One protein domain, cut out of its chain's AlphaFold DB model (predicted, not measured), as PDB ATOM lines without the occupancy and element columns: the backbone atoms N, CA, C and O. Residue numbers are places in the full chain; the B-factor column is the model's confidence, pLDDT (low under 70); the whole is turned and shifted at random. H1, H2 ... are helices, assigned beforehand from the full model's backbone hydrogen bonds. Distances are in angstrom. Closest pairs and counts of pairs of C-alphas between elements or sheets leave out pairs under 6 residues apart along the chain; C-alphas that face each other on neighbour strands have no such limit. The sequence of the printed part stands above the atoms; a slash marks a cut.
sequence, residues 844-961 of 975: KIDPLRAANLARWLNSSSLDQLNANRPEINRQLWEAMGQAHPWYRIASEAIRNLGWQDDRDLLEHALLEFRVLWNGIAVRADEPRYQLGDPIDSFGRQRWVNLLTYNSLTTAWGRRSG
ATOM      1  N   LYS A 844      80.238 103.220  54.577       83.25
ATOM      2  CA  LYS A 844      80.446 104.069  53.399       83.25
ATOM      3  C   LYS A 844      79.166 104.175  52.570       83.25
ATOM      4  O   LYS A 844      78.391 103.218  52.476       83.25
ATOM      5  N   ILE A 845      78.999 105.333  51.938       83.31
ATOM      6  CA  ILE A 845      78.093 105.530  50.804       83.31
ATOM      7  C   ILE A 845      78.815 105.029  49.546       83.31
ATOM      8  O   ILE A 845      80.010 105.287  49.365       83.31
ATOM      9  N   ASP A 846      78.111 104.291  48.693       87.56
ATOM     10  CA  ASP A 846      78.624 103.828  47.402       87.56
ATOM     11  C   ASP A 846      78.101 104.740  46.275       87.56
ATOM     12  O   ASP A 846      76.898 104.717  46.004       87.56
ATOM     13  N   PRO A 847      78.960 105.527  45.591       81.75
ATOM     14  CA  PRO A 847      78.528 106.442  44.536       81.75
ATOM     15  C   PRO A 847      77.804 105.757  43.374       81.75
ATOM     16  O   PRO A 847      76.872 106.338  42.824       81.75
ATOM     17  N   LEU A 848      78.185 104.527  43.004       86.69
ATOM     18  CA  LEU A 848      77.516 103.809  41.912       86.69
ATOM     19  C   LEU A 848      76.111 103.373  42.336       86.69
ATOM     20  O   LEU A 848      75.152 103.503  41.573       86.69
ATOM     21  N   ARG A 849      75.970 102.912  43.582       91.00
ATOM     22  CA  ARG A 849      74.681 102.533  44.165       91.00
ATOM     23  C   ARG A 849      73.776 103.752  44.357       91.00
ATOM     24  O   ARG A 849      72.611 103.695  43.979       91.00
ATOM     25  N   ALA A 850      74.327 104.876  44.822       88.06
ATOM     26  CA  ALA A 850      73.626 106.157  44.907       88.06
ATOM     27  C   ALA A 850      73.109 106.626  43.534       88.06
ATOM     28  O   ALA A 850      71.927 106.937  43.408       88.06
ATOM     29  N   ALA A 851      73.941 106.592  42.483       86.56
ATOM     30  CA  ALA A 851      73.526 106.941  41.120       86.56
ATOM     31  C   ALA A 851      72.450 105.994  40.551       86.56
ATOM     32  O   ALA A 851      71.564 106.422  39.811       86.56
ATOM     33  N   ASN A 852      72.496 104.704  40.892       92.00
ATOM     34  CA  ASN A 852      71.466 103.744  40.490       92.00
ATOM     35  C   ASN A 852      70.125 104.025  41.185       92.00
ATOM     36  O   ASN A 852      69.091 104.040  40.519       92.00
ATOM     37  N   LEU A 853      70.146 104.314  42.489       94.38
ATOM     38  CA  LEU A 853      68.953 104.647  43.274       94.38
ATOM     39  C   LEU A 853      68.364 106.010  42.877       94.38
ATOM     40  O   LEU A 853      67.147 106.130  42.790       94.38
ATOM     41  N   ALA A 854      69.200 107.002  42.546       91.44
ATOM     42  CA  ALA A 854      68.756 108.282  41.986       91.44
ATOM     43  C   ALA A 854      67.995 108.089  40.665       91.44
ATOM     44  O   ALA A 854      66.890 108.606  40.504       91.44
ATOM     45  N   ARG A 855      68.553 107.299  39.735       92.12
ATOM     46  CA  ARG A 855      67.894 106.989  38.457       92.12
ATOM     47  C   ARG A 855      66.584 106.228  38.664       92.12
ATOM     48  O   ARG A 855      65.580 106.616  38.080       92.12
ATOM     49  N   TRP A 856      66.583 105.210  39.529       95.31
ATOM     50  CA  TRP A 856      65.387 104.429  39.862       95.31
ATOM     51  C   TRP A 856      64.271 105.286  40.478       95.31
ATOM     52  O   TRP A 856      63.130 105.200  40.022       95.31
ATOM     53  N   LEU A 857      64.587 106.148  41.455       91.94
ATOM     54  CA  LEU A 857      63.622 107.085  42.042       91.94
ATOM     55  C   LEU A 857      63.054 108.037  40.985       91.94
ATOM     56  O   LEU A 857      61.846 108.255  40.955       91.94
ATOM     57  N   ASN A 858      63.900 108.575  40.103       91.88
ATOM     58  CA  ASN A 858      63.464 109.509  39.067       91.88
ATOM     59  C   ASN A 858      62.522 108.848  38.040       91.88
ATOM     60  O   ASN A 858      61.538 109.460  37.625       91.88
ATOM     61  N   SER A 859      62.783 107.586  37.670       92.38
ATOM     62  CA  SER A 859      61.941 106.811  36.745       92.38
ATOM     63  C   SER A 859      60.694 106.175  37.378       92.38
ATOM     64  O   SER A 859      59.823 105.714  36.647       92.38
ATOM     65  N   SER A 860      60.602 106.107  38.710       93.69
ATOM     66  CA  SER A 860      59.461 105.491  39.409       93.69
ATOM     67  C   SER A 860      58.310 106.484  39.583       93.69
ATOM     68  O   SER A 860      58.531 107.635  39.973       93.69
ATOM     69  N   SER A 861      57.070 106.044  39.344       92.38
ATOM     70  CA  SER A 861      55.883 106.864  39.626       92.38
ATOM     71  C   SER A 861      55.659 107.026  41.135       92.38
ATOM     72  O   SER A 861      56.113 106.207  41.938       92.38
ATOM     73  N   LEU A 862      54.933 108.073  41.541       88.75
ATOM     74  CA  LEU A 862      54.590 108.266  42.956       88.75
ATOM     75  C   LEU A 862      53.704 107.122  43.471       88.75
ATOM     76  O   LEU A 862      53.924 106.641  44.578       88.75
ATOM     77  N   ASP A 863      52.789 106.608  42.647       90.50
ATOM     78  CA  ASP A 863      51.960 105.441  42.984       90.50
ATOM     79  C   ASP A 863      52.809 104.187  43.232       90.50
ATOM     80  O   ASP A 863      52.504 103.389  44.113       90.50
ATOM     81  N   GLN A 864      53.910 104.020  42.487       90.69
ATOM     82  CA  GLN A 864      54.853 102.926  42.698       90.69
ATOM     83  C   GLN A 864      55.620 103.096  44.015       90.69
ATOM     84  O   GLN A 864      55.717 102.137  44.773       90.69
ATOM     85  N   LEU A 865      56.133 104.293  44.318       87.38
ATOM     86  CA  LEU A 865      56.877 104.560  45.562       87.38
ATOM     87  C   LEU A 865      55.983 104.523  46.822       87.38
ATOM     88  O   LEU A 865      56.462 104.256  47.926       87.38
ATOM     89  N   ASN A 866      54.679 104.754  46.659       86.75
ATOM     90  CA  ASN A 866      53.684 104.671  47.729       86.75
ATOM     91  C   ASN A 866      52.946 103.327  47.797       86.75
ATOM     92  O   ASN A 866      52.240 103.069  48.771       86.75
ATOM     93  N   ALA A 867      53.141 102.432  46.827       86.62
ATOM     94  CA  ALA A 867      52.652 101.065  46.927       86.62
ATOM     95  C   ALA A 867      53.380 100.340  48.068       86.62
ATOM     96  O   ALA A 867      54.593 100.131  48.007       86.62
ATOM     97  N   ASN A 868      52.633  99.910  49.088       84.06
ATOM     98  CA  ASN A 868      53.179  99.150  50.210       84.06
ATOM     99  C   ASN A 868      53.618  97.744  49.753       84.06
ATOM    100  O   ASN A 868      52.839  96.790  49.780       84.06
ATOM    101  N   ARG A 869      54.858  97.642  49.266       90.06
ATOM    102  CA  ARG A 869      55.491  96.418  48.762       90.06
ATOM    103  C   ARG A 869      56.862  96.243  49.428       90.06
ATOM    104  O   ARG A 869      57.648  97.193  49.376       90.06
ATOM    105  N   PRO A 870      57.189  95.063  49.988       91.12
ATOM    106  CA  PRO A 870      58.477  94.789  50.635       91.12
ATOM    107  C   PRO A 870      59.696  95.223  49.814       91.12
ATOM    108  O   PRO A 870      60.608  95.868  50.321       91.12
ATOM    109  N   GLU A 871      59.696  94.943  48.511       92.38
ATOM    110  CA  GLU A 871      60.804  95.254  47.601       92.38
ATOM    111  C   GLU A 871      61.040  96.765  47.476       92.38
ATOM    112  O   GLU A 871      62.184  97.210  47.377       92.38
ATOM    113  N   ILE A 872      59.962  97.550  47.516       91.94
ATOM    114  CA  ILE A 872      59.990  99.008  47.387       91.94
ATOM    115  C   ILE A 872      60.348  99.640  48.733       91.94
ATOM    116  O   ILE A 872      61.215 100.508  48.771       91.94
ATOM    117  N   ASN A 873      59.788  99.147  49.845       91.38
ATOM    118  CA  ASN A 873      60.162  99.588  51.193       91.38
ATOM    119  C   ASN A 873      61.673  99.363  51.447       91.38
ATOM    120  O   ASN A 873      62.367 100.278  51.895       91.38
ATOM    121  N   ARG A 874      62.221  98.210  51.028       93.19
ATOM    122  CA  ARG A 874      63.671  97.919  51.029       93.19
ATOM    123  C   ARG A 874      64.478  98.910  50.184       93.19
ATOM    124  O   ARG A 874      65.489  99.424  50.655       93.19
ATOM    125  N   GLN A 875      64.052  99.184  48.949       92.31
ATOM    126  CA  GLN A 875      64.750 100.113  48.045       92.31
ATOM    127  C   GLN A 875      64.698 101.568  48.538       92.31
ATOM    128  O   GLN A 875      65.672 102.300  48.374       92.31
ATOM    129  N   LEU A 876      63.617 101.974  49.209       91.62
ATOM    130  CA  LEU A 876      63.490 103.279  49.863       91.62
ATOM    131  C   LEU A 876      64.431 103.403  51.073       91.62
ATOM    132  O   LEU A 876      65.193 104.367  51.151       91.62
ATOM    133  N   TRP A 877      64.473 102.400  51.960       92.25
ATOM    134  CA  TRP A 877      65.457 102.337  53.054       92.25
ATOM    135  C   TRP A 877      66.909 102.341  52.556       92.25
ATOM    136  O   TRP A 877      67.797 102.899  53.207       92.25
ATOM    137  N   GLU A 878      67.174 101.728  51.402       92.31
ATOM    138  CA  GLU A 878      68.490 101.749  50.765       92.31
ATOM    139  C   GLU A 878      68.822 103.131  50.177       92.31
ATOM    140  O   GLU A 878      69.930 103.631  50.386       92.31
ATOM    141  N   ALA A 879      67.863 103.777  49.507       90.44
ATOM    142  CA  ALA A 879      67.987 105.131  48.969       90.44
ATOM    143  C   ALA A 879      68.279 106.157  50.072       90.44
ATOM    144  O   ALA A 879      69.252 106.901  49.969       90.44
ATOM    145  N   MET A 880      67.531 106.138  51.180       87.50
ATOM    146  CA  MET A 880      67.847 106.956  52.360       87.50
ATOM    147  C   MET A 880      69.260 106.670  52.887       87.50
ATOM    148  O   MET A 880      70.014 107.594  53.197       87.50
ATOM    149  N   GLY A 881      69.646 105.390  52.929       89.62
ATOM    150  CA  GLY A 881      70.974 104.960  53.352       89.62
ATOM    151  C   GLY A 881      72.112 105.498  52.478       89.62
ATOM    152  O   GLY A 881      73.165 105.843  53.006       89.62
ATOM    153  N   GLN A 882      71.920 105.611  51.161       90.06
ATOM    154  CA  GLN A 882      72.913 106.217  50.261       90.06
ATOM    155  C   GLN A 882      72.815 107.756  50.188       90.06
ATOM    156  O   GLN A 882      73.727 108.396  49.662       90.06
ATOM    157  N   ALA A 883      71.749 108.367  50.717       81.75
ATOM    158  CA  ALA A 883      71.561 109.817  50.719       81.75
ATOM    159  C   ALA A 883      72.325 110.536  51.850       81.75
ATOM    160  O   ALA A 883      72.770 111.664  51.644       81.75
ATOM    161  N   HIS A 884      72.505 109.927  53.032       78.62
ATOM    162  CA  HIS A 884      73.190 110.592  54.154       78.62
ATOM    163  C   HIS A 884      73.682 109.609  55.251       78.62
ATOM    164  O   HIS A 884      72.941 108.688  55.604       78.62
ATOM    165  N   PRO A 885      74.876 109.799  55.865       76.19
ATOM    166  CA  PRO A 885      75.466 108.841  56.814       76.19
ATOM    167  C   PRO A 885      74.599 108.475  58.029       76.19
ATOM    168  O   PRO A 885      74.566 107.308  58.414       76.19
ATOM    169  N   TRP A 886      73.843 109.418  58.604       76.06
ATOM    170  CA  TRP A 886      72.934 109.116  59.725       76.06
ATOM    171  C   TRP A 886      71.852 108.096  59.337       76.06
ATOM    172  O   TRP A 886      71.544 107.172  60.092       76.06
ATOM    173  N   TYR A 887      71.324 108.224  58.117       82.94
ATOM    174  CA  TYR A 887      70.324 107.312  57.569       82.94
ATOM    175  C   TYR A 887      70.958 106.034  57.006       82.94
ATOM    176  O   TYR A 887      70.289 105.007  56.939       82.94
ATOM    177  N   ARG A 888      72.267 106.030  56.705       87.81
ATOM    178  CA  ARG A 888      73.034 104.795  56.470       87.81
ATOM    179  C   ARG A 888      73.059 103.917  57.724       87.81
ATOM    180  O   ARG A 888      72.837 102.719  57.593       87.81
ATOM    181  N   ILE A 889      73.255 104.500  58.912       85.25
ATOM    182  CA  ILE A 889      73.172 103.774  60.193       85.25
ATOM    183  C   ILE A 889      71.731 103.300  60.451       85.25
ATOM    184  O   ILE A 889      71.534 102.135  60.783       85.25
ATOM    185  N   ALA A 890      70.714 104.141  60.212       85.25
ATOM    186  CA  ALA A 890      69.305 103.744  60.355       85.25
ATOM    187  C   ALA A 890      68.910 102.573  59.430       85.25
ATOM    188  O   ALA A 890      68.279 101.618  59.872       85.25
ATOM    189  N   SER A 891      69.344 102.613  58.167       90.88
ATOM    190  CA  SER A 891      69.161 101.550  57.168       90.88
ATOM    191  C   SER A 891      69.794 100.221  57.617       90.88
ATOM    192  O   SER A 891      69.205  99.154  57.453       90.88
ATOM    193  N   GLU A 892      70.964 100.270  58.264       92.69
ATOM    194  CA  GLU A 892      71.617  99.090  58.849       92.69
ATOM    195  C   GLU A 892      70.941  98.598  60.138       92.69
ATOM    196  O   GLU A 892      70.833  97.393  60.344       92.69
ATOM    197  N   ALA A 893      70.411  99.497  60.970       90.62
ATOM    198  CA  ALA A 893      69.637  99.136  62.157       90.62
ATOM    199  C   ALA A 893      68.332  98.410  61.782       90.62
ATOM    200  O   ALA A 893      68.052  97.316  62.273       90.62
ATOM    201  N   ILE A 894      67.590  98.959  60.818       92.25
ATOM    202  CA  ILE A 894      66.432  98.317  60.181       92.25
ATOM    203  C   ILE A 894      66.799  96.943  59.594       92.25
ATOM    204  O   ILE A 894      66.039  95.982  59.739       92.25
ATOM    205  N   ARG A 895      67.986  96.818  58.979       92.81
ATOM    206  CA  ARG A 895      68.490  95.548  58.434       92.81
ATOM    207  C   ARG A 895      68.798  94.514  59.520       92.81
ATOM    208  O   ARG A 895      68.452  93.350  59.332       92.81
ATOM    209  N   ASN A 896      69.398  94.921  60.638       92.25
ATOM    210  CA  ASN A 896      69.683  94.046  61.781       92.25
ATOM    211  C   ASN A 896      68.412  93.569  62.503       92.25
ATOM    212  O   ASN A 896      68.395  92.459  63.033       92.25
ATOM    213  N   LEU A 897      67.368  94.403  62.545       90.69
ATOM    214  CA  LEU A 897      66.092  94.094  63.203       90.69
ATOM    215  C   LEU A 897      65.143  93.252  62.330       90.69
ATOM    216  O   LEU A 897      64.160  92.726  62.845       90.69
ATOM    217  N   GLY A 898      65.435  93.100  61.033       92.06
ATOM    218  CA  GLY A 898      64.564  92.393  60.087       92.06
ATOM    219  C   GLY A 898      63.306  93.186  59.712       92.06
ATOM    220  O   GLY A 898      62.275  92.595  59.405       92.06
ATOM    221  N   TRP A 899      63.373  94.519  59.784       92.50
ATOM    222  CA  TRP A 899      62.233  95.433  59.618       92.50
ATOM    223  C   TRP A 899      62.297  96.245  58.316       92.50
ATOM    224  O   TRP A 899      61.685  97.303  58.204       92.50
ATOM    225  N   GLN A 900      63.027  95.762  57.305       91.88
ATOM    226  CA  GLN A 900      63.189  96.445  56.010       91.88
ATOM    227  C   GLN A 900      61.865  96.622  55.246       91.88
ATOM    228  O   GLN A 900      61.781  97.443  54.334       91.88
ATOM    229  N   ASP A 901      60.847  95.853  55.631       91.44
ATOM    230  CA  ASP A 901      59.518  95.841  55.025       91.44
ATOM    231  C   ASP A 901      58.505  96.698  55.808       91.44
ATOM    232  O   ASP A 901      57.410  96.948  55.305       91.44
ATOM    233  N   ASP A 902      58.860  97.159  57.017       86.62
ATOM    234  CA  ASP A 902      57.982  97.906  57.926       86.62
ATOM    235  C   ASP A 902      57.708  99.319  57.384       86.62
ATOM    236  O   ASP A 902      58.576 100.201  57.381       86.62
ATOM    237  N   ARG A 903      56.477  99.518  56.901       84.38
ATOM    238  CA  ARG A 903      56.021 100.774  56.301       84.38
ATOM    239  C   ARG A 903      55.827 101.882  57.341       84.38
ATOM    240  O   ARG A 903      56.161 103.022  57.033       84.38
ATOM    241  N   ASP A 904      55.378 101.562  58.559       81.75
ATOM    242  CA  ASP A 904      55.158 102.551  59.630       81.75
ATOM    243  C   ASP A 904      56.485 103.202  60.050       81.75
ATOM    244  O   ASP A 904      56.566 104.411  60.288       81.75
ATOM    245  N   LEU A 905      57.536 102.379  60.168       81.50
ATOM    246  CA  LEU A 905      58.887 102.837  60.490       81.50
ATOM    247  C   LEU A 905      59.519 103.590  59.321       81.50
ATOM    248  O   LEU A 905      60.183 104.601  59.551       81.50
ATOM    249  N   LEU A 906      59.296 103.130  58.083       83.25
ATOM    250  CA  LEU A 906      59.766 103.824  56.888       83.25
ATOM    251  C   LEU A 906      59.160 105.227  56.806       83.25
ATOM    252  O   LEU A 906      59.910 106.195  56.792       83.25
ATOM    253  N   GLU A 907      57.830 105.359  56.819       77.12
ATOM    254  CA  GLU A 907      57.126 106.649  56.735       77.12
ATOM    255  C   GLU A 907      57.528 107.614  57.850       77.12
ATOM    256  O   GLU A 907      57.743 108.800  57.593       77.12
ATOM    257  N   HIS A 908      57.728 107.113  59.072       72.44
ATOM    258  CA  HIS A 908      58.243 107.945  60.152       72.44
ATOM    259  C   HIS A 908      59.644 108.487  59.857       72.44
ATOM    260  O   HIS A 908      59.875 109.684  60.031       72.44
ATOM    261  N   ALA A 909      60.552 107.644  59.362       73.62
ATOM    262  CA  ALA A 909      61.893 108.064  58.982       73.62
ATOM    263  C   ALA A 909      61.899 108.957  57.726       73.62
ATOM    264  O   ALA A 909      62.767 109.822  57.611       73.62
ATOM    265  N   LEU A 910      60.930 108.816  56.809       71.25
ATOM    266  CA  LEU A 910      60.749 109.743  55.683       71.25
ATOM    267  C   LEU A 910      60.386 111.143  56.192       71.25
ATOM    268  O   LEU A 910      60.917 112.142  55.702       71.25
ATOM    269  N   LEU A 911      59.493 111.209  57.181       66.12
ATOM    270  CA  LEU A 911      59.051 112.455  57.797       66.12
ATOM    271  C   LEU A 911      60.170 113.096  58.632       66.12
ATOM    272  O   LEU A 911      60.397 114.295  58.498       66.12
ATOM    273  N   GLU A 912      60.941 112.322  59.403       64.00
ATOM    274  CA  GLU A 912      62.148 112.832  60.078       64.00
ATOM    275  C   GLU A 912      63.208 113.322  59.081       64.00
ATOM    276  O   GLU A 912      63.782 114.394  59.282       64.00
ATOM    277  N   PHE A 913      63.427 112.605  57.972       62.91
ATOM    278  CA  PHE A 913      64.335 113.034  56.904       62.91
ATOM    279  C   PHE A 913      63.906 114.379  56.315       62.91
ATOM    280  O   PHE A 913      64.737 115.274  56.176       62.91
ATOM    281  N   ARG A 914      62.612 114.543  56.006       59.88
ATOM    282  CA  ARG A 914      62.044 115.815  55.539       59.88
ATOM    283  C   ARG A 914      62.244 116.916  56.583       59.88
ATOM    284  O   ARG A 914      62.883 117.915  56.286       59.88
ATOM    285  N   VAL A 915      61.760 116.733  57.811       52.69
ATOM    286  CA  VAL A 915      61.780 117.781  58.848       52.69
ATOM    287  C   VAL A 915      63.206 118.205  59.216       52.69
ATOM    288  O   VAL A 915      63.496 119.397  59.240       52.69
ATOM    289  N   LEU A 916      64.117 117.254  59.457       48.66
ATOM    290  CA  LEU A 916      65.482 117.562  59.898       48.66
ATOM    291  C   LEU A 916      66.364 118.121  58.773       48.66
ATOM    292  O   LEU A 916      67.257 118.920  59.048       48.66
ATOM    293  N   TRP A 917      66.131 117.731  57.513       48.91
ATOM    294  CA  TRP A 917      66.892 118.261  56.374       48.91
ATOM    295  C   TRP A 917      66.328 119.587  55.839       48.91
ATOM    296  O   TRP A 917      67.066 120.386  55.265       48.91
ATOM    297  N   ASN A 918      65.047 119.879  56.089       45.00
ATOM    298  CA  ASN A 918      64.424 121.166  55.768       45.00
ATOM    299  C   ASN A 918      64.786 122.289  56.771       45.00
ATOM    300  O   ASN A 918      64.190 123.362  56.725       45.00
ATOM    301  N   GLY A 919      65.793 122.100  57.637       39.91
ATOM    302  CA  GLY A 919      66.324 123.141  58.535       39.91
ATOM    303  C   GLY A 919      66.873 124.395  57.830       39.91
ATOM    304  O   GLY A 919      67.227 125.365  58.492       39.91
ATOM    305  N   ILE A 920      66.915 124.396  56.494       38.72
ATOM    306  CA  ILE A 920      67.066 125.582  55.651       38.72
ATOM    307  C   ILE A 920      65.677 125.920  55.082       38.72
ATOM    308  O   ILE A 920      65.296 125.421  54.023       38.72
ATOM    309  N   ALA A 921      64.938 126.750  55.823       32.19
ATOM    310  CA  ALA A 921      63.616 127.290  55.487       32.19
ATOM    311  C   ALA A 921      62.534 126.255  55.092       32.19
ATOM    312  O   ALA A 921      62.159 126.141  53.924       32.19
ATOM    313  N   VAL A 922      61.918 125.603  56.089       36.00
ATOM    314  CA  VAL A 922      60.487 125.259  55.976       36.00
ATOM    315  C   VAL A 922      59.713 126.575  55.929       36.00
ATOM    316  O   VAL A 922      59.745 127.349  56.886       36.00
ATOM    317  N   ARG A 923      59.030 126.837  54.816       35.62
ATOM    318  CA  ARG A 923      58.104 127.964  54.702       35.62
ATOM    319  C   ARG A 923      56.883 127.741  55.597       35.62
ATOM    320  O   ARG A 923      56.363 126.630  55.658       35.62
ATOM    321  N   ALA A 924      56.415 128.783  56.286       37.34
ATOM    322  CA  ALA A 924      55.263 128.688  57.195       37.34
ATOM    323  C   ALA A 924      53.944 128.351  56.464       37.34
ATOM    324  O   ALA A 924      52.992 127.877  57.080       37.34
ATOM    325  N   ASP A 925      53.928 128.592  55.153       37.78
ATOM    326  CA  ASP A 925      52.898 128.283  54.165       37.78
ATOM    327  C   ASP A 925      52.972 126.854  53.574       37.78
ATOM    328  O   ASP A 925      52.030 126.439  52.899       37.78
ATOM    329  N   GLU A 926      54.024 126.061  53.842       45.44
ATOM    330  CA  GLU A 926      54.033 124.640  53.455       45.44
ATOM    331  C   GLU A 926      53.061 123.813  54.328       45.44
ATOM    332  O   GLU A 926      52.984 124.011  55.547       45.44
ATOM    333  N   PRO A 927      52.318 122.847  53.746       44.34
ATOM    334  CA  PRO A 927      51.394 122.013  54.504       44.34
ATOM    335  C   PRO A 927      52.136 121.186  55.563       44.34
ATOM    336  O   PRO A 927      53.169 120.570  55.295       44.34
ATOM    337  N   ARG A 928      51.586 121.144  56.783       53.22
ATOM    338  CA  ARG A 928      52.144 120.367  57.900       53.22
ATOM    339  C   ARG A 928      52.042 118.865  57.611       53.22
ATOM    340  O   ARG A 928      51.003 118.270  57.890       53.22
ATOM    341  N   TYR A 929      53.122 118.284  57.089       52.22
ATOM    342  CA  TYR A 929      53.216 116.852  56.794       52.22
ATOM    343  C   TYR A 929      52.891 115.980  58.018       52.22
ATOM    344  O   TYR A 929      53.341 116.260  59.134       52.22
ATOM    345  N   GLN A 930      52.141 114.904  57.797       55.62
ATOM    346  CA  GLN A 930      51.682 113.955  58.811       55.62
ATOM    347  C   GLN A 930      52.200 112.534  58.535       55.62
ATOM    348  O   GLN A 930      52.660 112.196  57.445       55.62
ATOM    349  N   LEU A 931      52.137 111.673  59.553       50.94
ATOM    350  CA  LEU A 931      52.363 110.235  59.382       50.94
ATOM    351  C   LEU A 931      51.222 109.644  58.541       50.94
ATOM    352  O   LEU A 931      50.057 109.863  58.866       50.94
ATOM    353  N   GLY A 932      51.566 108.895  57.492       55.94
ATOM    354  CA  GLY A 932      50.624 108.421  56.472       55.94
ATOM    355  C   GLY A 932      50.558 109.288  55.206       55.94
ATOM    356  O   GLY A 932      49.902 108.883  54.247       55.94
ATOM    357  N   ASP A 933      51.239 110.442  55.160       64.44
ATOM    358  CA  ASP A 933      51.318 111.235  53.929       64.44
ATOM    359  C   ASP A 933      52.148 110.509  52.851       64.44
ATOM    360  O   ASP A 933      53.251 110.018  53.131       64.44
ATOM    361  N   PRO A 934      51.672 110.461  51.592       75.62
ATOM    362  CA  PRO A 934      52.406 109.837  50.503       75.62
ATOM    363  C   PRO A 934      53.679 110.617  50.144       75.62
ATOM    364  O   PRO A 934      53.756 111.840  50.245       75.62
ATOM    365  N   ILE A 935      54.673 109.901  49.615       80.06
ATOM    366  CA  ILE A 935      55.836 110.484  48.943       80.06
ATOM    367  C   ILE A 935      55.340 111.295  47.742       80.06
ATOM    368  O   ILE A 935      54.953 110.730  46.719       80.06
ATOM    369  N   ASP A 936      55.365 112.616  47.882       81.19
ATOM    370  CA  ASP A 936      55.123 113.584  46.813       81.19
ATOM    371  C   ASP A 936      56.309 113.721  45.829       81.19
ATOM    372  O   ASP A 936      57.399 113.158  45.996       81.19
ATOM    373  N   SER A 937      56.092 114.515  44.779       79.12
ATOM    374  CA  SER A 937      57.097 114.856  43.769       79.12
ATOM    375  C   SER A 937      58.305 115.606  44.341       79.12
ATOM    376  O   SER A 937      59.426 115.386  43.879       79.12
ATOM    377  N   PHE A 938      58.102 116.458  45.347       79.12
ATOM    378  CA  PHE A 938      59.119 117.344  45.914       79.12
ATOM    379  C   PHE A 938      60.158 116.588  46.751       79.12
ATOM    380  O   PHE A 938      61.361 116.722  46.522       79.12
ATOM    381  N   GLY A 939      59.713 115.729  47.669       76.88
ATOM    382  CA  GLY A 939      60.584 114.857  48.455       76.88
ATOM    383  C   GLY A 939      61.306 113.831  47.584       76.88
ATOM    384  O   GLY A 939      62.508 113.624  47.763       76.88
ATOM    385  N   ARG A 940      60.621 113.268  46.573       85.19
ATOM    386  CA  ARG A 940      61.264 112.428  45.547       85.19
ATOM    387  C   ARG A 940      62.393 113.191  44.850       85.19
ATOM    388  O   ARG A 940      63.503 112.670  44.755       85.19
ATOM    389  N   GLN A 941      62.152 114.433  44.420       79.69
ATOM    390  CA  GLN A 941      63.171 115.249  43.758       79.69
ATOM    391  C   GLN A 941      64.332 115.615  44.696       79.69
ATOM    392  O   GLN A 941      65.490 115.503  44.295       79.69
ATOM    393  N   ARG A 942      64.065 115.983  45.960       77.06
ATOM    394  CA  ARG A 942      65.119 116.247  46.960       77.06
ATOM    395  C   ARG A 942      66.028 115.028  47.159       77.06
ATOM    396  O   ARG A 942      67.246 115.195  47.200       77.06
ATOM    397  N   TRP A 943      65.486 113.810  47.196       80.50
ATOM    398  CA  TRP A 943      66.301 112.590  47.239       80.50
ATOM    399  C   TRP A 943      67.098 112.330  45.965       80.50
ATOM    400  O   TRP A 943      68.284 112.019  46.066       80.50
ATOM    401  N   VAL A 944      66.491 112.472  44.781       83.25
ATOM    402  CA  VAL A 944      67.203 112.340  43.497       83.25
ATOM    403  C   VAL A 944      68.390 113.306  43.453       83.25
ATOM    404  O   VAL A 944      69.498 112.894  43.105       83.25
ATOM    405  N   ASN A 945      68.202 114.551  43.899       78.19
ATOM    406  CA  ASN A 945      69.258 115.560  43.971       78.19
ATOM    407  C   ASN A 945      70.372 115.164  44.962       78.19
ATOM    408  O   ASN A 945      71.546 115.197  44.595       78.19
ATOM    409  N   LEU A 946      70.036 114.739  46.189       78.06
ATOM    410  CA  LEU A 946      71.020 114.342  47.213       78.06
ATOM    411  C   LEU A 946      71.820 113.089  46.821       78.06
ATOM    412  O   LEU A 946      73.041 113.051  46.977       78.06
ATOM    413  N   LEU A 947      71.158 112.076  46.261       84.56
ATOM    414  CA  LEU A 947      71.817 110.864  45.766       84.56
ATOM    415  C   LEU A 947      72.730 111.163  44.572       84.56
ATOM    416  O   LEU A 947      73.848 110.648  44.506       84.56
ATOM    417  N   THR A 948      72.296 112.048  43.671       78.00
ATOM    418  CA  THR A 948      73.121 112.522  42.552       78.00
ATOM    419  C   THR A 948      74.347 113.278  43.070       78.00
ATOM    420  O   THR A 948      75.468 112.935  42.696       78.00
ATOM    421  N   TYR A 949      74.176 114.213  44.009       79.06
ATOM    422  CA  TYR A 949      75.274 114.948  44.648       79.06
ATOM    423  C   TYR A 949      76.303 114.018  45.316       79.06
ATOM    424  O   TYR A 949      77.505 114.150  45.069       79.06
ATOM    425  N   ASN A 950      75.856 113.027  46.095       73.56
ATOM    426  CA  ASN A 950      76.745 112.041  46.722       73.56
ATOM    427  C   ASN A 950      77.504 111.202  45.684       73.56
ATOM    428  O   ASN A 950      78.692 110.911  45.869       73.56
ATOM    429  N   SER A 951      76.835 110.829  44.585       73.19
ATOM    430  CA  SER A 951      77.450 110.053  43.507       73.19
ATOM    431  C   SER A 951      78.561 110.824  42.786       73.19
ATOM    432  O   SER A 951      79.613 110.256  42.495       73.19
ATOM    433  N   LEU A 952      78.368 112.129  42.572       61.94
ATOM    434  CA  LEU A 952      79.330 113.010  41.911       61.94
ATOM    435  C   LEU A 952      80.510 113.355  42.828       61.94
ATOM    436  O   LEU A 952      81.665 113.181  42.436       61.94
ATOM    437  N   THR A 953      80.239 113.787  44.062       59.00
ATOM    438  CA  THR A 953      81.280 114.221  45.013       59.00
ATOM    439  C   THR A 953      82.247 113.096  45.371       59.00
ATOM    440  O   THR A 953      83.459 113.264  45.233       59.00
ATOM    441  N   THR A 954      81.750 111.909  45.734       57.12
ATOM    442  CA  THR A 954      82.645 110.779  46.047       57.12
ATOM    443  C   THR A 954      83.290 110.145  44.806       57.12
ATOM    444  O   THR A 954      84.334 109.502  44.938       57.12
ATOM    445  N   ALA A 955      82.765 110.371  43.593       49.50
ATOM    446  CA  ALA A 955      83.490 110.063  42.356       49.50
ATOM    447  C   ALA A 955      84.655 111.042  42.109       49.50
ATOM    448  O   ALA A 955      85.742 110.606  41.724       49.50
ATOM    449  N   TRP A 956      84.472 112.338  42.390       42.47
ATOM    450  CA  TRP A 956      85.543 113.342  42.337       42.47
ATOM    451  C   TRP A 956      86.652 113.054  43.358       42.47
ATOM    452  O   TRP A 956      87.818 113.002  42.973       42.47
ATOM    453  N   GLY A 957      86.312 112.760  44.620       46.66
ATOM    454  CA  GLY A 957      87.303 112.412  45.650       46.66
ATOM    455  C   GLY A 957      88.163 111.189  45.302       46.66
ATOM    456  O   GLY A 957      89.366 111.178  45.558       46.66
ATOM    457  N   ARG A 958      87.581 110.179  44.634       50.06
ATOM    458  CA  ARG A 958      88.343 109.034  44.099       50.06
ATOM    459  C   ARG A 958      89.290 109.435  42.963       50.06
ATOM    460  O   ARG A 958      90.376 108.874  42.876       50.06
ATOM    461  N   ARG A 959      88.906 110.391  42.105       45.28
ATOM    462  CA  ARG A 959      89.752 110.894  41.005       45.28
ATOM    463  C   ARG A 959      90.893 111.793  41.490       45.28
ATOM    464  O   ARG A 959      91.965 111.747  40.902       45.28
ATOM    465  N   SER A 960      90.707 112.558  42.569       41.47
ATOM    466  CA  SER A 960      91.751 113.428  43.138       41.47
ATOM    467  C   SER A 960      92.728 112.710  44.085       41.47
ATOM    468  O   SER A 960      93.489 113.369  44.795       41.47
ATOM    469  N   GLY A 961      92.673 111.372  44.177       32.03
ATOM    470  CA  GLY A 961      93.511 110.565  45.079       32.03
ATOM    471  C   GLY A 961      93.341 110.879  46.573       32.03
ATOM    472  O   GLY A 961      94.118 110.406  47.398       32.03
TER     473      GLY A 961
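What this domain is: This is residues 844 to 961 of the 975 residues of an uncharacterized protein of Elusimicrobia bacterium RIFCSPLOWO2_01_FULL_59_12 (UniProt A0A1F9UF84). A compact helical body has H3 in its middle, between a side-by-side pair of helices, H1 and H6, which crosses it steeply, and the helices H4 and H5, which run roughly in line with it. The far end of the long H6, residues 956 to 959, sticks out with residues 960 and 961, and so does the part of a long loop made by residues 923 to 928. The printed part has 118 residues with six named helices, H1 to H6 in order along the chain, and no named strand; the class is all helix. The whole is compact, with a radius of gyration of the C-alphas of 14.3 A and spans of 44 by 36 by 25 A.

How they stand to each other: H3, residues 870 to 883, is the hub and touches the five other helices. H1, residues 847 to 859, touches it with residues 849 to 854 alone, at a steep tilt of 54 degrees, opposite ways; their closest C-alphas, of Ala 850 and Gln 882, are 5.4 A apart. H2, residues 862 to 866, only just touches H3, with 3 pairs of C-alphas within 8 A; the closest are those of Leu 865 and Ile 872, at 6.6 A. H3 and H4, residues 885 to 897, form a helical hairpin at a shallow tilt of 32 degrees, with the C-alphas of Gly 881 and Arg 888 closest at 3.7 A. H5, residues 903 to 917, touches H3 with residues 903 to 906 alone, the same way at a shallow tilt of 21 degrees; the closest C-alphas are those of Asn 873 and Arg 903, at 6.7 A. H6, residues 937 to 959, touches H3 at a steep tilt of 53 degrees, with the C-alphas of Ala 883 and Leu 947 closest at 5.1 A. H1 and H6 touch, opposite ways at a shallow tilt of 24 degrees; the closest C-alphas, of Pro 847 and Ser 951, are 3.9 A apart. H1 and H5 are apart, and so are H4 and H6. In H1 to H6 every O i to N i+4 pair is within hydrogen-bond range.

Where its parts are: H1 begins with C-alpha 847 at (78.528, 106.442, 44.536) and is 18.3 A long. H2 is 6.0 A, H3 19.9 A, H4 18.6 A and H5 20.6 A long. H6, the longest at 33.0 A, ends with C-alpha 959 at (89.752, 110.894, 41.005).

The domain as a whole: The two C-alphas farthest apart, those of Asp 925 and Gly 961, are 45.2 A apart. The printed part has no cut. The link from H5 to H6, 19 residues, is long; the other four are tight. The mean pLDDT of the printed part is 75.6, and residues 911 to 933 and 952 to 961 are under 70.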